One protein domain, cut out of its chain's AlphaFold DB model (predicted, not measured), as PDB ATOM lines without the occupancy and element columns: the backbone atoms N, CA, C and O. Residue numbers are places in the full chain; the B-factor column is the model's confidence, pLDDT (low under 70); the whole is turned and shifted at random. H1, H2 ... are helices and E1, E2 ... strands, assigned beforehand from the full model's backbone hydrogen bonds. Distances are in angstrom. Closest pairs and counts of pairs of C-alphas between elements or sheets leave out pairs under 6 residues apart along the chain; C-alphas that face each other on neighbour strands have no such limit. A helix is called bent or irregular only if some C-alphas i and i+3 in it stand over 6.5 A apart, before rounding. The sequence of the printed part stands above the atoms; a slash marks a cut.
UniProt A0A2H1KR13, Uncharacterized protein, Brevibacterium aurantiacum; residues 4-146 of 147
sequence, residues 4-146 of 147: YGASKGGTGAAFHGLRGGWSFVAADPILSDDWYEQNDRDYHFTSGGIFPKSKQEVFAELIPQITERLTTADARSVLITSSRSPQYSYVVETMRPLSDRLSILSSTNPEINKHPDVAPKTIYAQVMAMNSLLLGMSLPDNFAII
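This is residues 4 to 146 of the 147 residues of an uncharacterized protein of Brevibacterium aurantiacum (UniProt A0A2H1KR13). A twisted parallel five-stranded sheet forms the core, with H1 and H5 packed on one face and H7 on the other, three layers; H4 packs on H1 and H5, outside the sheet. H6 sits beside the strands at the sheet's level, and the small pair H2 and H3 lies far from the core, followed by residues 48 to 53, which stand free. The 143 printed residues include seven named helices and five strands, in the order E1 H1 E2 H2 H3 H4 E3 H5 E4 H6 H7 E5; the class is mixed and the sheet order is E1 E2 E3 E4 E5. The whole is compact, radius of gyration of the C-alphas 14.3 A, and only just flat, with spans of 42 by 36 by 20 A.

Find C-alpha 4 at (244.011, 139.050, 320.347), where E1, residues 4 to 6, begins. H1, residues 8 to 20, runs 17.8 A, then comes E2, residues 23 to 27. Look next for H2, residues 34 to 40, and H3, residues 43 to 46. H4, residues 55 to 69, begins at (255.315, 150.774, 328.121) and runs 20.9 A. After E3, residues 77 to 81, H5, residues 88 to 101, runs 18.4 A; it is irregular, with C-alphas 97 and 100 8.0 A apart. E4, residues 102 to 107, H6, residues 115 to 121, and H7, residues 123 to 135 and 18.2 A long, lead to E5, residues 142 to 146, ending at (229.922, 144.372, 331.702).

Across the sheet, look for N 27 and O 5 at 2.9 A, N 78 and O 24 at 2.8 A, N 79 and O 103 at 2.8 A, and N 104 and O 142 at 2.8 A. Strand-helix-strand units, parallel neighbour strands with helices between, are E1 H1 E2 and E3 H5 E4, with right-handed crossovers, E4 H6 H7 E5, left-handed, and E2 H2 H3 H4 E3. H1 is over E1 and E2, height 6.8 A; H7 is over E2 and E3 on the opposite face, height 8.6 A. H4 touches H5, closest C-alphas Thr 67 and Leu 98 at 6.8 A, a shallow tilt of 9 degrees, the same way. Every O i to N i+4 pair is within hydrogen-bond range in H1, H2 and H7, against 9 of 11 in H4, 6 of 10 in H5 and 1 of 3 in H6, which has 2 of 4 O i to N i+3 pairs; H3 is too short for such a pair.

The C-alphas of Arg 41 and Gly 136, the two farthest apart, are 42.2 A apart. The printed part has no cut, and no link is long. Confidence is under 70 at residues 40 to 52 and 70 to 75.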
ATOM      1  N   TYR A   4     244.560 139.375 319.037       97.88
ATOM      2  CA  TYR A   4     244.011 139.050 320.347       97.88
ATOM      3  C   TYR A   4     245.114 138.721 321.343       97.88
ATOM      4  O   TYR A   4     246.090 138.048 321.008       97.88
ATOM      5  N   GLY A   5     244.932 139.169 322.582       97.69
ATOM      6  CA  GLY A   5     245.770 138.742 323.686       97.69
ATOM      7  C   GLY A   5     245.308 139.284 325.031       97.69
ATOM      8  O   GLY A   5     244.532 140.234 325.113       97.69
ATOM      9  N   ALA A   6     245.836 138.678 326.091       96.94
ATOM     10  CA  ALA A   6     245.632 139.102 327.470       96.94
ATOM     11  C   ALA A   6     246.956 139.515 328.121       96.94
ATOM     12  O   ALA A   6     248.012 138.996 327.745       96.94
ATOM     13  N   SER A   7     246.921 140.418 329.105       94.19
ATOM     14  CA  SER A   7     248.117 140.859 329.837       94.19
ATOM     15  C   SER A   7     249.201 141.374 328.875       94.19
ATOM     16  O   SER A   7     248.909 142.214 328.025       94.19
ATOM     17  N   LYS A   8     250.429 140.838 328.917       91.19
ATOM     18  CA  LYS A   8     251.510 141.151 327.958       91.19
ATOM     19  C   LYS A   8     251.102 140.883 326.501       91.19
ATOM     20  O   LYS A   8     251.460 141.645 325.606       91.19
ATOM     21  N   GLY A   9     250.323 139.827 326.255       94.31
ATOM     22  CA  GLY A   9     249.757 139.550 324.933       94.31
ATOM     23  C   GLY A   9     248.727 140.602 324.515       94.31
ATOM     24  O   GLY A   9     248.680 140.982 323.350       94.31
ATOM     25  N   GLY A  10     247.950 141.122 325.471       96.75
ATOM     26  CA  GLY A  10     247.022 142.234 325.256       96.75
ATOM     27  C   GLY A  10     247.762 143.521 324.907       96.75
ATOM     28  O   GLY A  10     247.369 144.216 323.974       96.75
ATOM     29  N   THR A  11     248.881 143.796 325.584       95.44
ATOM     30  CA  THR A  11     249.788 144.901 325.242       95.44
ATOM     31  C   THR A  11     250.274 144.787 323.800       95.44
ATOM     32  O   THR A  11     250.202 145.758 323.051       95.44
ATOM     33  N   GLY A  12     250.727 143.598 323.389       94.62
ATOM     34  CA  GLY A  12     251.164 143.342 322.016       94.62
ATOM     35  C   GLY A  12     250.038 143.522 320.995       94.62
ATOM     36  O   GLY A  12     250.236 144.190 319.981       94.62
ATOM     37  N   ALA A  13     248.848 142.984 321.277       96.88
ATOM     38  CA  ALA A  13     247.677 143.126 320.416       96.88
ATOM     39  C   ALA A  13     247.282 144.600 320.230       96.88
ATOM     40  O   ALA A  13     247.091 145.034 319.095       96.88
ATOM     41  N   ALA A  14     247.238 145.380 321.315       95.44
ATOM     42  CA  ALA A  14     246.948 146.810 321.259       95.44
ATOM     43  C   ALA A  14     248.040 147.582 320.504       95.44
ATOM     44  O   ALA A  14     247.737 148.340 319.587       95.44
ATOM     45  N   PHE A  15     249.317 147.358 320.827       94.44
ATOM     46  CA  PHE A  15     250.436 148.048 320.184       94.44
ATOM     47  C   PHE A  15     250.482 147.795 318.671       94.44
ATOM     48  O   PHE A  15     250.523 148.735 317.876       94.44
ATOM     49  N   HIS A  16     250.461 146.526 318.258       93.31
ATOM     50  CA  HIS A  16     250.527 146.165 316.845       93.31
ATOM     51  C   HIS A  16     249.232 146.494 316.102       93.31
ATOM     52  O   HIS A  16     249.301 146.889 314.942       93.31
ATOM     53  N   GLY A  17     248.073 146.381 316.759       93.31
ATOM     54  CA  GLY A  17     246.781 146.744 316.182       93.31
ATOM     55  C   GLY A  17     246.700 148.234 315.880       93.31
ATOM     56  O   GLY A  17     246.463 148.617 314.737       93.31
ATOM     57  N   LEU A  18     247.026 149.077 316.864       91.81
ATOM     58  CA  LEU A  18     247.085 150.529 316.691       91.81
ATOM     59  C   LEU A  18     248.109 150.930 315.624       91.81
ATOM     60  O   LEU A  18     247.784 151.675 314.705       91.81
ATOM     61  N   ARG A  19     249.337 150.405 315.699       90.19
ATOM     62  CA  ARG A  19     250.410 150.756 314.755       90.19
ATOM     63  C   ARG A  19     250.142 150.278 313.324       90.19
ATOM     64  O   ARG A  19     250.568 150.942 312.383       90.19
ATOM     65  N   GLY A  20     249.504 149.120 313.168       89.12
ATOM     66  CA  GLY A  20     249.221 148.488 311.878       89.12
ATOM     67  C   GLY A  20     247.860 148.842 311.276       89.12
ATOM     68  O   GLY A  20     247.591 148.441 310.147       89.12
ATOM     69  N   GLY A  21     247.003 149.564 312.008       88.69
ATOM     70  CA  GLY A  21     245.628 149.844 311.584       88.69
ATOM     71  C   GLY A  21     244.742 148.594 311.552       88.69
ATOM     72  O   GLY A  21     243.867 148.477 310.697       88.69
ATOM     73  N   TRP A  22     244.983 147.632 312.446       90.69
ATOM     74  CA  TRP A  22     244.205 146.397 312.544       90.69
ATOM     75  C   TRP A  22     243.313 146.400 313.779       90.69
ATOM     76  O   TRP A  22     243.724 146.835 314.854       90.69
ATOM     77  N   SER A  23     242.121 145.821 313.639       93.06
ATOM     78  CA  SER A  23     241.249 145.529 314.772       93.06
ATOM     79  C   SER A  23     241.937 144.610 315.782       93.06
ATOM     80  O   SER A  23     242.624 143.652 315.407       93.06
ATOM     81  N   PHE A  24     241.712 144.858 317.068       95.94
ATOM     82  CA  PHE A  24     242.216 144.007 318.141       95.94
ATOM     83  C   PHE A  24     241.211 143.818 319.280       95.94
ATOM     84  O   PHE A  24     240.303 144.625 319.469       95.94
ATOM     85  N   VAL A  25     241.407 142.756 320.057       98.00
ATOM     86  CA  VAL A  25     240.773 142.516 321.356       98.00
ATOM     87  C   VAL A  25     241.876 142.326 322.392       98.00
ATOM     88  O   VAL A  25     242.613 141.342 322.349       98.00
ATOM     89  N   ALA A  26     242.005 143.272 323.316       98.25
ATOM     90  CA  ALA A  26     243.035 143.257 324.349       98.25
ATOM     91  C   ALA A  26     242.399 143.146 325.739       98.25
ATOM     92  O   ALA A  26     241.724 144.068 326.198       98.25
ATOM     93  N   ALA A  27     242.623 142.014 326.409       98.44
ATOM     94  CA  ALA A  27     242.172 141.785 327.776       98.44
ATOM     95  C   ALA A  27     243.237 142.239 328.781       98.44
ATOM     96  O   ALA A  27     244.322 141.669 328.870       98.44
ATOM     97  N   ASP A  28     242.893 143.276 329.526       97.75
ATOM     98  CA  ASP A  28     243.669 143.948 330.558       97.75
ATOM     99  C   ASP A  28     245.124 144.168 330.130       97.75
ATOM    100  O   ASP A  28     246.039 143.590 330.717       97.75
ATOM    101  N   PRO A  29     245.363 144.906 329.029       97.00
ATOM    102  CA  PRO A  29     246.716 145.096 328.537       97.00
ATOM    103  C   PRO A  29     247.552 145.835 329.580       97.00
ATOM    104  O   PRO A  29     247.093 146.793 330.199       97.00
ATOM    105  N   ILE A  30     248.803 145.412 329.737       94.00
ATOM    106  CA  ILE A  30     249.756 146.123 330.585       94.00
ATOM    107  C   ILE A  30     250.256 147.328 329.791       94.00
ATOM    108  O   ILE A  30     251.031 147.154 328.849       94.00
ATOM    109  N   LEU A  31     249.778 148.524 330.121       93.19
ATOM    110  CA  LEU A  31     250.196 149.775 329.474       93.19
ATOM    111  C   LEU A  31     251.154 150.584 330.346       93.19
ATOM    112  O   LEU A  31     251.802 151.498 329.844       93.19
ATOM    113  N   SER A  32     251.261 150.227 331.627       90.50
ATOM    114  CA  SER A  32     252.218 150.816 332.549       90.50
ATOM    115  C   SER A  32     252.947 149.766 333.371       90.50
ATOM    116  O   SER A  32     252.347 148.824 333.898       90.50
ATOM    117  N   ASP A  33     254.250 149.979 333.486       86.25
ATOM    118  CA  ASP A  33     255.170 149.241 334.336       86.25
ATOM    119  C   ASP A  33     255.145 149.744 335.793       86.25
ATOM    120  O   ASP A  33     255.485 148.980 336.693       86.25
ATOM    121  N   ASP A  34     254.653 150.967 336.047       86.50
ATOM    122  CA  ASP A  34     254.754 151.669 337.340       86.50
ATOM    123  C   ASP A  34     254.288 150.819 338.526       86.50
ATOM    124  O   ASP A  34     254.996 150.684 339.524       86.50
ATOM    125  N   TRP A  35     253.094 150.226 338.421       85.00
ATOM    126  CA  TRP A  35     252.525 149.426 339.505       85.00
ATOM    127  C   TRP A  35     253.392 148.200 339.810       85.00
ATOM    128  O   TRP A  35     253.607 147.863 340.971       85.00
ATOM    129  N   TYR A  36     253.941 147.547 338.783       81.75
ATOM    130  CA  TYR A  36     254.775 146.358 338.959       81.75
ATOM    131  C   TYR A  36     256.156 146.705 339.529       81.75
ATOM    132  O   TYR A  36     256.672 145.966 340.370       81.75
ATOM    133  N   GLU A  37     256.727 147.850 339.142       81.94
ATOM    134  CA  GLU A  37     257.988 148.345 339.709       81.94
ATOM    135  C   GLU A  37     257.840 148.693 341.191       81.94
ATOM    136  O   GLU A  37     258.695 148.341 342.005       81.94
ATOM    137  N   GLN A  38     256.746 149.371 341.545       81.00
ATOM    138  CA  GLN A  38     256.543 149.925 342.881       81.00
ATOM    139  C   GLN A  38     256.004 148.898 343.884       81.00
ATOM    140  O   GLN A  38     256.416 148.912 345.046       81.00
ATOM    141  N   ASN A  39     255.106 148.005 343.458       76.44
ATOM    142  CA  ASN A  39     254.370 147.123 344.370       76.44
ATOM    143  C   ASN A  39     254.841 145.667 344.351       76.44
ATOM    144  O   ASN A  39     254.704 145.002 345.376       76.44
ATOM    145  N   ASP A  40     255.398 145.179 343.239       68.69
ATOM    146  CA  ASP A  40     255.738 143.755 343.085       68.69
ATOM    147  C   ASP A  40     257.256 143.496 343.085       68.69
ATOM    148  O   ASP A  40     257.692 142.356 343.235       68.69
ATOM    149  N   ARG A  41     258.087 144.547 342.937       61.44
ATOM    150  CA  ARG A  41     259.550 144.443 342.708       61.44
ATOM    151  C   ARG A  41     259.900 143.424 341.614       61.44
ATOM    152  O   ARG A  41     260.994 142.853 341.607       61.44
ATOM    153  N   ASP A  42     258.963 143.185 340.703       59.97
ATOM    154  CA  ASP A  42     259.083 142.159 339.687       59.97
ATOM    155  C   ASP A  42     259.607 142.775 338.391       59.97
ATOM    156  O   ASP A  42     258.866 143.196 337.496       59.97
ATOM    157  N   TYR A  43     260.934 142.785 338.283       52.88
ATOM    158  CA  TYR A  43     261.652 143.225 337.090       52.88
ATOM    159  C   TYR A  43     261.304 142.404 335.831       52.88
ATOM    160  O   TYR A  43     261.575 142.867 334.723       52.88
ATOM    161  N   HIS A  44     260.647 141.232 335.942       53.31
ATOM    162  CA  HIS A  44     260.162 140.486 334.766       53.31
ATOM    163  C   HIS A  44     259.062 141.235 334.000       53.31
ATOM    164  O   HIS A  44     258.719 140.853 332.869       53.31
ATOM    165  N   PHE A  45     258.471 142.275 334.595       53.22
ATOM    166  CA  PHE A  45     257.452 143.099 333.956       53.22
ATOM    167  C   PHE A  45     258.003 144.401 333.360       53.22
ATOM    168  O   PHE A  45     257.436 144.868 332.369       53.22
ATOM    169  N   THR A  46     259.122 144.928 333.866       52.94
ATOM    170  CA  THR A  46     259.359 146.380 333.816       52.94
ATOM    171  C   THR A  46     260.713 146.819 333.253       52.94
ATOM    172  O   THR A  46     260.832 147.927 332.743       52.94
ATOM    173  N   SER A  47     261.734 145.960 333.213       51.00
ATOM    174  CA  SER A  47     263.011 146.325 332.580       51.00
ATOM    175  C   SER A  47     263.835 145.087 332.215       51.00
ATOM    176  O   SER A  47     264.215 144.299 333.072       51.00
ATOM    177  N   GLY A  48     264.091 144.879 330.913       51.53
ATOM    178  CA  GLY A  48     264.811 143.679 330.450       51.53
ATOM    179  C   GLY A  48     264.788 143.338 328.950       51.53
ATOM    180  O   GLY A  48     265.172 142.229 328.597       51.53
ATOM    181  N   GLY A  49     264.366 144.246 328.057       53.44
ATOM    182  CA  GLY A  49     264.733 144.156 326.630       53.44
ATOM    183  C   GLY A  49     263.643 143.831 325.597       53.44
ATOM    184  O   GLY A  49     263.985 143.706 324.425       53.44
ATOM    185  N   ILE A  50     262.356 143.722 325.962       59.00
ATOM    186  CA  ILE A  50     261.275 143.547 324.957       59.00
ATOM    187  C   ILE A  50     260.841 144.889 324.348       59.00
ATOM    188  O   ILE A  50     260.668 144.985 323.134       59.00
ATOM    189  N   PHE A  51     260.696 145.930 325.170       57.66
ATOM    190  CA  PHE A  51     260.508 147.301 324.696       57.66
ATOM    191  C   PHE A  51     261.785 148.112 324.965       57.66
ATOM    192  O   PHE A  51     262.371 147.970 326.039       57.66
ATOM    193  N   PRO A  52     262.233 148.958 324.015       68.62
ATOM    194  CA  PRO A  52     263.411 149.810 324.199       68.62
ATOM    195  C   PRO A  52     263.172 150.966 325.188       68.62
ATOM    196  O   PRO A  52     264.116 151.667 325.539       68.62
ATOM    197  N   LYS A  53     261.916 151.174 325.595       81.25
ATOM    198  CA  LYS A  53     261.420 152.181 326.539       81.25
ATOM    199  C   LYS A  53     260.368 151.534 327.445       81.25
ATOM    200  O   LYS A  53     259.898 150.436 327.130       81.25
ATOM    201  N   SER A  54     259.976 152.204 328.525       86.31
ATOM    202  CA  SER A  54     258.837 151.758 329.338       86.31
ATOM    203  C   SER A  54     257.553 151.712 328.498       86.31
ATOM    204  O   SER A  54     257.425 152.411 327.485       86.31
ATOM    205  N   LYS A  55     256.578 150.882 328.882       88.38
ATOM    206  CA  LYS A  55     255.315 150.774 328.121       88.38
ATOM    207  C   LYS A  55     254.564 152.109 328.085       88.38
ATOM    208  O   LYS A  55     254.035 152.483 327.043       88.38
ATOM    209  N   GLN A  56     254.623 152.861 329.173       89.56
ATOM    210  CA  GLN A  56     254.057 154.192 329.346       89.56
ATOM    211  C   GLN A  56     254.596 155.137 328.272       89.56
ATOM    212  O   GLN A  56     253.818 155.769 327.562       89.56
ATOM    213  N   GLU A  57     255.921 155.187 328.102       90.50
ATOM    214  CA  GLU A  57     256.580 156.015 327.087       90.50
ATOM    215  C   GLU A  57     256.216 155.565 325.671       90.50
ATOM    216  O   GLU A  57     255.889 156.390 324.818       90.50
ATOM    217  N   VAL A  58     256.217 154.253 325.416       91.50
ATOM    218  CA  VAL A  58     255.864 153.698 324.102       91.50
ATOM    219  C   VAL A  58     254.448 154.102 323.697       91.50
ATOM    220  O   VAL A  58     254.237 154.543 322.566       91.50
ATOM    221  N   PHE A  59     253.472 153.968 324.595       92.88
ATOM    222  CA  PHE A  59     252.091 154.340 324.295       92.88
ATOM    223  C   PHE A  59     251.884 155.861 324.287       92.88
ATOM    224  O   PHE A  59     251.144 156.348 323.433       92.88
ATOM    225  N   ALA A  60     252.574 156.625 325.140       92.44
ATOM    226  CA  ALA A  60     252.536 158.089 325.110       92.44
ATOM    227  C   ALA A  60     253.042 158.661 323.774       92.44
ATOM    228  O   ALA A  60     252.499 159.647 323.282       92.44
ATOM    229  N   GLU A  61     254.036 158.020 323.152       92.88
ATOM    230  CA  GLU A  61     254.526 158.387 321.819       92.88
ATOM    231  C   GLU A  61     253.616 157.886 320.690       92.88
ATOM    232  O   GLU A  61     253.483 158.553 319.660       92.88
ATOM    233  N   LEU A  62     253.008 156.705 320.851       91.81
ATOM    234  CA  LEU A  62     252.175 156.078 319.824       91.81
ATOM    235  C   LEU A  62     250.826 156.786 319.660       91.81
ATOM    236  O   LEU A  62     250.428 157.062 318.531       91.81
ATOM    237  N   ILE A  63     250.121 157.073 320.757       92.69
ATOM    238  CA  ILE A  63     248.734 157.563 320.717       92.69
ATOM    239  C   ILE A  63     248.584 158.852 319.884       92.69
ATOM    240  O   ILE A  63     247.740 158.845 318.986       92.69
ATOM    241  N   PRO A  64     249.415 159.904 320.051       91.50
ATOM    242  CA  PRO A  64     249.317 161.115 319.230       91.50
ATOM    243  C   PRO A  64     249.471 160.841 317.728       91.50
ATOM    244  O   PRO A  64     248.679 161.327 316.922       91.50
ATOM    245  N   GLN A  65     250.425 159.980 317.348       90.06
ATOM    246  CA  GLN A  65     250.650 159.611 315.943       90.06
ATOM    247  C   GLN A  65     249.432 158.914 315.331       90.06
ATOM    248  O   GLN A  65     249.164 159.054 314.138       90.06
ATOM    249  N   ILE A  66     248.716 158.125 316.130       87.50
ATOM    250  CA  ILE A  66     247.520 157.403 315.698       87.50
ATOM    251  C   ILE A  66     246.319 158.344 315.593       87.50
ATOM    252  O   ILE A  66     245.585 158.279 314.606       87.50
ATOM    253  N   THR A  67     246.141 159.252 316.556       84.19
ATOM    254  CA  THR A  67     245.077 160.264 316.522       84.19
ATOM    255  C   THR A  67     245.159 161.128 315.259       84.19
ATOM    256  O   THR A  67     244.124 161.376 314.643       84.19
ATOM    257  N   GLU A  68     246.369 161.506 314.829       81.12
ATOM    258  CA  GLU A  68     246.611 162.302 313.614       81.12
ATOM    259  C   GLU A  68     246.427 161.520 312.302       81.12
ATOM    260  O   GLU A  68     246.011 162.091 311.294       81.12
ATOM    261  N   ARG A  69     246.757 160.220 312.283       75.12
ATOM    262  CA  ARG A  69     246.795 159.405 311.051       75.12
ATOM    263  C   ARG A  69     245.498 158.684 310.719       75.12
ATOM    264  O   ARG A  69     245.266 158.389 309.548       75.12
ATOM    265  N   LEU A  70     244.697 158.320 311.717       62.31
ATOM    266  CA  LEU A  70     243.482 157.542 311.490       62.31
ATOM    267  C   LEU A  70     242.416 158.406 310.802       62.31
ATOM    268  O   LEU A  70     241.634 159.097 311.450       62.31
ATOM    269  N   THR A  71     242.385 158.330 309.474       56.84
ATOM    270  CA  THR A  71     241.305 158.832 308.611       56.84
ATOM    271  C   THR A  71     240.194 157.797 308.404       56.84
ATOM    272  O   THR A  71     239.129 158.132 307.896       56.84
ATOM    273  N   THR A  72     240.420 156.540 308.799       50.00
ATOM    274  CA  THR A  72     239.499 155.420 308.571       50.00
ATOM    275  C   THR A  72     238.683 155.111 309.823       50.00
ATOM    276  O   THR A  72     239.223 154.636 310.822       50.00
ATOM    277  N   ALA A  73     237.372 155.328 309.736       51.34
ATOM    278  CA  ALA A  73     236.373 155.030 310.764       51.34
ATOM    279  C   ALA A  73     236.108 153.518 310.981       51.34
ATOM    280  O   ALA A  73     235.264 153.157 311.799       51.34
ATOM    281  N   ASP A  74     236.816 152.632 310.271       54.28
ATOM    282  CA  ASP A  74     236.380 151.239 310.105       54.28
ATOM    283  C   ASP A  74     237.044 150.235 311.066       54.28
ATOM    284  O   ASP A  74     236.453 149.205 311.391       54.28
ATOM    285  N   ALA A  75     238.251 150.512 311.574       59.59
ATOM    286  CA  ALA A  75     238.965 149.582 312.455       59.59
ATOM    287  C   ALA A  75     238.554 149.762 313.927       59.59
ATOM    288  O   ALA A  75     239.304 150.302 314.739       59.59
ATOM    289  N   ARG A  76     237.357 149.281 314.286       82.50
ATOM    290  CA  ARG A  76     236.938 149.197 315.695       82.50
ATOM    291  C   ARG A  76     237.782 148.155 316.427       82.50
ATOM    292  O   ARG A  76     238.056 147.079 315.888       82.50
ATOM    293  N   SER A  77     238.205 148.476 317.644       93.12
ATOM    294  CA  SER A  77     238.953 147.564 318.518       93.12
ATOM    295  C   SER A  77     238.385 147.586 319.928       93.12
ATOM    296  O   SER A  77     237.744 148.556 320.332       93.12
ATOM    297  N   VAL A  78     238.607 146.509 320.676       96.62
ATOM    298  CA  VAL A  78     238.048 146.327 322.014       96.62
ATOM    299  C   VAL A  78     239.151 146.179 323.048       96.62
ATOM    300  O   VAL A  78     240.068 145.371 322.911       96.62
ATOM    301  N   LEU A  79     239.013 146.939 324.121       97.62
ATOM    302  CA  LEU A  79     239.768 146.808 325.354       97.62
ATOM    303  C   LEU A  79     238.828 146.254 326.415       97.62
ATOM    304  O   LEU A  79     237.711 146.737 326.567       97.62
ATOM    305  N   ILE A  80     239.267 145.245 327.150       98.19
ATOM    306  CA  ILE A  80     238.488 144.648 328.235       98.19
ATOM    307  C   ILE A  80     239.311 144.802 329.500       98.19
ATOM    308  O   ILE A  80     240.451 144.372 329.524       98.19
ATOM    309  N   THR A  81     238.781 145.427 330.540       98.00
ATOM    310  CA  THR A  81     239.495 145.653 331.806       98.00
ATOM    311  C   THR A  81     238.515 145.533 332.976       98.00
ATOM    312  O   THR A  81     237.387 145.078 332.808       98.00
ATOM    313  N   SER A  82     238.931 145.903 334.180       98.06
ATOM    314  CA  SER A  82     238.077 146.008 335.359       98.06
ATOM    315  C   SER A  82     238.627 147.093 336.266       98.06
ATOM    316  O   SER A  82     239.840 147.175 336.433       98.06
ATOM    317  N   SER A  83     237.756 147.855 336.932       96.62
ATOM    318  CA  SER A  83     238.157 148.834 337.956       96.62
ATOM    319  C   SER A  83     238.929 148.227 339.134       96.62
ATOM    320  O   SER A  83     239.513 148.956 339.930       96.62
ATOM    321  N   ARG A  84     238.943 146.895 339.244       95.69
ATOM    322  CA  ARG A  84     239.681 146.130 340.257       95.69
ATOM    323  C   ARG A  84     241.076 145.698 339.790       95.69
ATOM    324  O   ARG A  84     241.808 145.083 340.561       95.69
ATOM    325  N   SER A  85     241.453 146.001 338.546       95.06
ATOM    326  CA  SER A  85     242.804 145.777 338.032       95.06
ATOM    327  C   SER A  85     243.718 146.969 338.324       95.06
ATOM    328  O   SER A  85     243.300 148.111 338.120       95.06
ATOM    329  N   PRO A  86     244.995 146.742 338.691       93.38
ATOM    330  CA  PRO A  86     245.985 147.816 338.757       93.38
ATOM    331  C   PRO A  86     246.234 148.501 337.407       93.38
ATOM    332  O   PRO A  86     246.736 149.618 337.381       93.38
ATOM    333  N   GLN A  87     245.881 147.862 336.284       94.56
ATOM    334  CA  GLN A  87     246.036 148.446 334.949       94.56
ATOM    335  C   GLN A  87     244.867 149.354 334.541       94.56
ATOM    336  O   GLN A  87     244.966 150.042 333.529       94.56
ATOM    337  N   TYR A  88     243.778 149.406 335.314       96.31
ATOM    338  CA  TYR A  88     242.544 150.088 334.922       96.31
ATOM    339  C   TYR A  88     242.733 151.559 334.540       96.31
ATOM    340  O   TYR A  88     242.346 151.965 333.443       96.31
ATOM    341  N   SER A  89     243.316 152.361 335.435       95.94
ATOM    342  CA  SER A  89     243.512 153.795 335.196       95.94
ATOM    343  C   SER A  89     244.412 154.019 333.989       95.94
ATOM    344  O   SER A  89     244.051 154.794 333.111       95.94
ATOM    345  N   TYR A  90     245.508 153.263 333.881       95.38
ATOM    346  CA  TYR A  90     246.417 153.330 332.739       95.38
ATOM    347  C   TYR A  90     245.702 152.998 331.425       95.38
ATOM    348  O   TYR A  90     245.810 153.748 330.463       95.38
ATOM    349  N   VAL A  91     244.898 151.930 331.382       96.06
ATOM    350  CA  VAL A  91     244.111 151.565 330.194       96.06
ATOM    351  C   VAL A  91     243.152 152.681 329.793       96.06
ATOM    352  O   VAL A  91     243.156 153.103 328.638       96.06
ATOM    353  N   VAL A  92     242.341 153.172 330.731       94.56
ATOM    354  CA  VAL A  92     241.324 154.194 330.446       94.56
ATOM    355  C   VAL A  92     241.978 155.519 330.047       94.56
ATOM    356  O   VAL A  92     241.541 156.149 329.088       94.56
ATOM    357  N   GLU A  93     243.018 155.958 330.751       95.12
ATOM    358  CA  GLU A  93     243.664 157.251 330.513       95.12
ATOM    359  C   GLU A  93     244.484 157.261 329.227       95.12
ATOM    360  O   GLU A  93     244.304 158.166 328.412       95.12
ATOM    361  N   THR A  94     245.315 156.240 328.998       94.88
ATOM    362  CA  THR A  94     246.135 156.127 327.784       94.88
ATOM    363  C   THR A  94     245.273 156.032 326.526       94.88
ATOM    364  O   THR A  94     245.626 156.605 325.497       94.88
ATOM    365  N   MET A  95     244.130 155.341 326.592       93.12
ATOM    366  CA  MET A  95     243.267 155.101 325.427       93.12
ATOM    367  C   MET A  95     242.173 156.158 325.247       93.12
ATOM    368  O   MET A  95     241.509 156.174 324.211       93.12
ATOM    369  N   ARG A  96     241.999 157.074 326.210       92.00
ATOM    370  CA  ARG A  96     241.001 158.156 326.158       92.00
ATOM    371  C   ARG A  96     241.023 158.956 324.849       92.00
ATOM    372  O   ARG A  96     239.937 159.207 324.335       92.00
ATOM    373  N   PRO A  97     242.183 159.332 324.266       91.44
ATOM    374  CA  PRO A  97     242.210 160.085 323.007       91.44
ATOM    375  C   PRO A  97     241.659 159.324 321.791       91.44
ATOM    376  O   PRO A  97     241.525 159.911 320.723       91.44
ATOM    377  N   LEU A  98     241.387 158.024 321.939       89.25
ATOM    378  CA  LEU A  98     240.860 157.134 320.909       89.25
ATOM    379  C   LEU A  98     239.481 156.561 321.290       89.25
ATOM    380  O   LEU A  98     239.043 155.581 320.690       89.25
ATOM    381  N   SER A  99     238.805 157.109 322.310       85.62
ATOM    382  CA  SER A  99     237.567 156.523 322.846       85.62
ATOM    383  C   SER A  99     236.442 156.427 321.812       85.62
ATOM    384  O   SER A  99     235.674 155.474 321.829       85.62
ATOM    385  N   ASP A 100     236.379 157.364 320.867       84.19
ATOM    386  CA  ASP A 100     235.417 157.388 319.758       84.19
ATOM    387  C   ASP A 100     235.599 156.223 318.764       84.19
ATOM    388  O   ASP A 100     234.722 155.951 317.945       84.19
ATOM    389  N   ARG A 101     236.740 155.529 318.834       84.31
ATOM    390  CA  ARG A 101     237.171 154.474 317.899       84.31
ATOM    391  C   ARG A 101     237.363 153.122 318.579       84.31
ATOM    392  O   ARG A 101     237.646 152.122 317.915       84.31
ATOM    393  N   LEU A 102     237.225 153.085 319.900       90.44
ATOM    394  CA  LEU A 102     237.464 151.915 320.729       90.44
ATOM    395  C   LEU A 102     236.236 151.616 321.584       90.44
ATOM    396  O   LEU A 102     235.532 152.514 322.040       90.44
ATOM    397  N   SER A 103     236.021 150.336 321.856       93.56
ATOM    398  CA  SER A 103     235.104 149.891 322.900       93.56
ATOM    399  C   SER A 103     235.921 149.493 324.124       93.56
ATOM    400  O   SER A 103     236.684 148.531 324.071       93.56
ATOM    401  N   ILE A 104     235.761 150.201 325.234       95.25
ATOM    402  CA  ILE A 104     236.345 149.850 326.529       95.25
ATOM    403  C   ILE A 104     235.257 149.180 327.366       95.25
ATOM    404  O   ILE A 104     234.296 149.817 327.789       95.25
ATOM    405  N   LEU A 105     235.400 147.882 327.602       96.56
ATOM    406  CA  LEU A 105     234.487 147.092 328.419       96.56
ATOM    407  C   LEU A 105     235.096 146.902 329.810       96.56
ATOM    408  O   LEU A 105     236.107 146.220 329.958       96.56
ATOM    409  N   SER A 106     234.489 147.499 330.832       97.44
ATOM    410  CA  SER A 106     234.930 147.361 332.222       97.44
ATOM    411  C   SER A 106     234.059 146.350 332.958       97.44
ATOM    412  O   SER A 106     232.860 146.567 333.125       97.44
ATOM    413  N   SER A 107     234.653 145.236 333.382       97.94
ATOM    414  CA  SER A 107     233.954 144.184 334.115       97.94
ATOM    415  C   SER A 107     233.803 144.513 335.593       97.94
ATOM    416  O   SER A 107     234.761 144.909 336.269       97.94
ATOM    417  N   THR A 108     232.594 144.289 336.100       97.56
ATOM    418  CA  THR A 108     232.248 144.366 337.524       97.56
ATOM    419  C   THR A 108     232.326 143.020 338.232       97.56
ATOM    420  O   THR A 108     231.887 142.926 339.379       97.56
ATOM    421  N   ASN A 109     232.868 141.983 337.585       97.56
ATOM    422  CA  ASN A 109     232.876 140.637 338.139       97.56
ATOM    423  C   ASN A 109     233.530 140.630 339.542       97.56
ATOM    424  O   ASN A 109     234.707 140.995 339.691       97.56
ATOM    425  N   PRO A 110     232.795 140.213 340.594       96.69
ATOM    426  CA  PRO A 110     233.268 140.275 341.975       96.69
ATOM    427  C   PRO A 110     234.396 139.276 342.272       96.69
ATOM    428  O   PRO A 110     235.007 139.335 343.338       96.69
ATOM    429  N   GLU A 111     234.727 138.385 341.343       96.81
ATOM    430  CA  GLU A 111     235.849 137.458 341.467       96.81
ATOM    431  C   GLU A 111     237.162 138.017 340.893       96.81
ATOM    432  O   GLU A 111     238.204 137.386 341.060       96.81
ATOM    433  N   ILE A 112     237.143 139.190 340.247       97.75
ATOM    434  CA  ILE A 112     238.360 139.879 339.796       97.75
ATOM    435  C   ILE A 112     238.988 140.611 340.979       97.75
ATOM    436  O   ILE A 112     238.512 141.670 341.373       97.75
ATOM    437  N   ASN A 113     240.067 140.075 341.540       93.94
ATOM    438  CA  ASN A 113     240.766 140.685 342.675       93.94
ATOM    439  C   ASN A 113     242.133 141.265 342.288       93.94
ATOM    440  O   ASN A 113     242.695 142.059 343.038       93.94
ATOM    441  N   LYS A 114     242.673 140.860 341.137       92.06
ATOM    442  CA  LYS A 114     243.966 141.301 340.607       92.06
ATOM    443  C   LYS A 114     244.017 141.155 339.086       92.06
ATOM    444  O   LYS A 114     243.180 140.489 338.484       92.06
ATOM    445  N   HIS A 115     245.053 141.728 338.476       93.38
ATOM    446  CA  HIS A 115     245.286 141.708 337.028       93.38
ATOM    447  C   HIS A 115     245.131 140.315 336.363       93.38
ATOM    448  O   HIS A 115     244.358 140.202 335.409       93.38
ATOM    449  N   PRO A 116     245.760 139.227 336.864       94.19
ATOM    450  CA  PRO A 116     245.605 137.899 336.260       94.19
ATOM    451  C   PRO A 116     244.169 137.359 336.237       94.19
ATOM    452  O   PRO A 116     243.886 136.451 335.460       94.19
ATOM    453  N   ASP A 117     243.269 137.896 337.066       97.25
ATOM    454  CA  ASP A 117     241.887 137.429 337.145       97.25
ATOM    455  C   ASP A 117     241.024 138.003 336.012       97.25
ATOM    456  O   ASP A 117     240.035 137.384 335.626       97.25
ATOM    457  N   VAL A 118     241.387 139.158 335.437       97.88
ATOM    458  CA  VAL A 118     240.541 139.842 334.444       97.88
ATOM    459  C   VAL A 118     240.310 138.963 333.219       97.88
ATOM    460  O   VAL A 118     239.170 138.766 332.805       97.88
ATOM    461  N   ALA A 119     241.371 138.390 332.651       97.62
ATOM    462  CA  ALA A 119     241.274 137.584 331.438       97.62
ATOM    463  C   ALA A 119     240.380 136.332 331.594       97.62
ATOM    464  O   ALA A 119     239.427 136.193 330.825       97.62
ATOM    465  N   PRO A 120     240.586 135.429 332.573       97.94
ATOM    466  CA  PRO A 120     239.712 134.267 332.728       97.94
ATOM    467  C   PRO A 120     238.271 134.652 333.098       97.94
ATOM    468  O   PRO A 120     237.337 133.987 332.653       97.94
ATOM    469  N   LYS A 121     238.060 135.731 333.866       98.38
ATOM    470  CA  LYS A 121     236.718 136.154 334.309       98.38
ATOM    471  C   LYS A 121     235.925 136.933 333.261       98.38
ATOM    472  O   LYS A 121     234.717 137.077 333.411       98.38
ATOM    473  N   THR A 122     236.567 137.372 332.181       98.19
ATOM    474  CA  THR A 122     235.927 138.111 331.077       98.19
ATOM    475  C   THR A 122     236.009 137.383 329.734       98.19
ATOM    476  O   THR A 122     235.796 137.988 328.683       98.19
ATOM    477  N   ILE A 123     236.291 136.074 329.737       97.75
ATOM    478  CA  ILE A 123     236.466 135.291 328.504       97.75
ATOM    479  C   ILE A 123     235.250 135.373 327.571       97.75
ATOM    480  O   ILE A 123     235.398 135.442 326.353       97.75
ATOM    481  N   TYR A 124     234.041 135.447 328.133       97.06
ATOM    482  CA  TYR A 124     232.810 135.604 327.358       97.06
ATOM    483  C   TYR A 124     232.809 136.918 326.560       97.06
ATOM    484  O   TYR A 124     232.460 136.921 325.381       97.06
ATOM    485  N   ALA A 125     233.259 138.021 327.167       97.25
ATOM    486  CA  ALA A 125     233.333 139.326 326.520       97.25
ATOM    487  C   ALA A 125     234.440 139.362 325.464       97.25
ATOM    488  O   ALA A 125     234.257 139.966 324.411       97.25
ATOM    489  N   GLN A 126     235.554 138.668 325.707       97.94
ATOM    490  CA  GLN A 126     236.638 138.523 324.734       97.94
ATOM    491  C   GLN A 126     236.163 137.786 323.480       97.94
ATOM    492  O   GLN A 126     236.361 138.274 322.370       97.94
ATOM    493  N   VAL A 127     235.488 136.644 323.646       97.44
ATOM    494  CA  VAL A 127     234.942 135.861 322.526       97.44
ATOM    495  C   VAL A 127     233.852 136.633 321.788       97.44
ATOM    496  O   VAL A 127     233.862 136.674 320.560       97.44
ATOM    497  N   MET A 128     232.951 137.294 322.520       96.50
ATOM    498  CA  MET A 128     231.939 138.171 321.931       96.50
ATOM    499  C   MET A 128     232.591 139.271 321.087       96.50
ATOM    500  O   MET A 128     232.240 139.422 319.924       96.50
ATOM    501  N   ALA A 129     233.568 139.995 321.637       96.44
ATOM    502  CA  ALA A 129     234.266 141.064 320.932       96.44
ATOM    503  C   ALA A 129     234.983 140.556 319.676       96.44
ATOM    504  O   ALA A 129     234.848 141.158 318.614       96.44
ATOM    505  N   MET A 130     235.694 139.426 319.765       96.31
ATOM    506  CA  MET A 130     236.361 138.823 318.607       96.31
ATOM    507  C   MET A 130     235.360 138.479 317.503       96.31
ATOM    508  O   MET A 130     235.567 138.854 316.352       96.31
ATOM    509  N   ASN A 131     234.257 137.815 317.854       95.81
ATOM    510  CA  ASN A 131     233.222 137.452 316.890       95.81
ATOM    511  C   ASN A 131     232.553 138.688 316.286       95.81
ATOM    512  O   ASN A 131     232.349 138.727 315.075       95.81
ATOM    513  N   SER A 132     232.257 139.711 317.091       94.56
ATOM    514  CA  SER A 132     231.685 140.963 316.593       94.56
ATOM    515  C   SER A 132     232.597 141.641 315.578       94.56
ATOM    516  O   SER A 132     232.131 142.012 314.505       94.56
ATOM    517  N   LEU A 133     233.897 141.728 315.860       93.31
ATOM    518  CA  LEU A 133     234.864 142.317 314.934       93.31
ATOM    519  C   LEU A 133     235.038 141.485 313.655       93.31
ATOM    520  O   LEU A 133     235.154 142.051 312.572       93.31
ATOM    521  N   LEU A 134     235.031 140.152 313.751       93.19
ATOM    522  CA  LEU A 134     235.145 139.266 312.585       93.19
ATOM    523  C   LEU A 134     233.897 139.285 311.691       93.19
ATOM    524  O   LEU A 134     234.020 139.113 310.480       93.19
ATOM    525  N   LEU A 135     232.718 139.486 312.278       93.44
ATOM    526  CA  LEU A 135     231.431 139.494 311.576       93.44
ATOM    527  C   LEU A 135     230.951 140.904 311.197       93.44
ATOM    528  O   LEU A 135     229.898 141.033 310.579       93.44
ATOM    529  N   GLY A 136     231.688 141.955 311.567       90.19
ATOM    530  CA  GLY A 136     231.290 143.344 311.321       90.19
ATOM    531  C   GLY A 136     230.060 143.783 312.125       90.19
ATOM    532  O   GLY A 136     229.315 144.653 311.681       90.19
ATOM    533  N   MET A 137     229.819 143.175 313.289       89.62
ATOM    534  CA  MET A 137     228.734 143.575 314.186       89.62
ATOM    535  C   MET A 137     229.150 144.772 315.040       89.62
ATOM    536  O   MET A 137     230.282 144.855 315.524       89.62
ATOM    537  N   SER A 138     228.203 145.676 315.278       85.50
ATOM    538  CA  SER A 138     228.423 146.836 316.135       85.50
ATOM    539  C   SER A 138     228.694 146.426 317.584       85.50
ATOM    540  O   SER A 138     228.032 145.555 318.148       85.50
ATOM    541  N   LEU A 139     229.654 147.110 318.194       86.69
ATOM    542  CA  LEU A 139     229.972 147.055 319.618       86.69
ATOM    543  C   LEU A 139     229.669 148.421 320.251       86.69
ATOM    544  O   LEU A 139     229.611 149.409 319.514       86.69
ATOM    545  N   PRO A 140     229.477 148.502 321.583       82.38
ATOM    546  CA  PRO A 140     229.263 149.773 322.265       82.38
ATOM    547  C   PRO A 140     230.391 150.763 321.976       82.38
ATOM    548  O   PRO A 140     231.564 150.398 322.045       82.38
ATOM    549  N   ASP A 141     230.049 152.013 321.689       74.94
ATOM    550  CA  ASP A 141     231.052 153.057 321.495       74.94
ATOM    551  C   ASP A 141     231.598 153.529 322.852       74.94
ATOM    552  O   ASP A 141     230.868 153.601 323.845       74.94
ATOM    553  N   ASN A 142     232.873 153.915 322.886       84.25
ATOM    554  CA  ASN A 142     233.561 154.449 324.059       84.25
ATOM    555  C   ASN A 142     233.687 153.458 325.219       84.25
ATOM    556  O   ASN A 142     234.667 152.726 325.298       84.25
ATOM    557  N   PHE A 143     232.749 153.470 326.165       91.38
ATOM    558  CA  PHE A 143     232.884 152.782 327.444       91.38
ATOM    559  C   PHE A 143     231.576 152.099 327.831       91.38
ATOM    560  O   PHE A 143     230.514 152.721 327.816       91.38
ATOM    561  N   ALA A 144     231.658 150.835 328.233       93.88
ATOM    562  CA  ALA A 144     230.525 150.076 328.739       93.88
ATOM    563  C   ALA A 144     230.923 149.245 329.959       93.88
ATOM    564  O   ALA A 144     232.038 148.733 330.054       93.88
ATOM    565  N   ILE A 145     229.979 149.088 330.881       95.88
ATOM    566  CA  ILE A 145     230.122 148.191 332.025       95.88
ATOM    567  C   ILE A 145     229.570 146.821 331.629       95.88
ATOM    568  O   ILE A 145     228.484 146.732 331.057       95.88
ATOM    569  N   ILE A 146     230.317 145.765 331.933       95.81
ATOM    570  CA  ILE A 146     229.922 144.372 331.702       95.81
ATOM    571  C   ILE A 146     229.969 143.593 333.028       95.81
ATOM    572  O   ILE A 146     230.679 144.021 333.942       95.81
TER     573      ILE A 146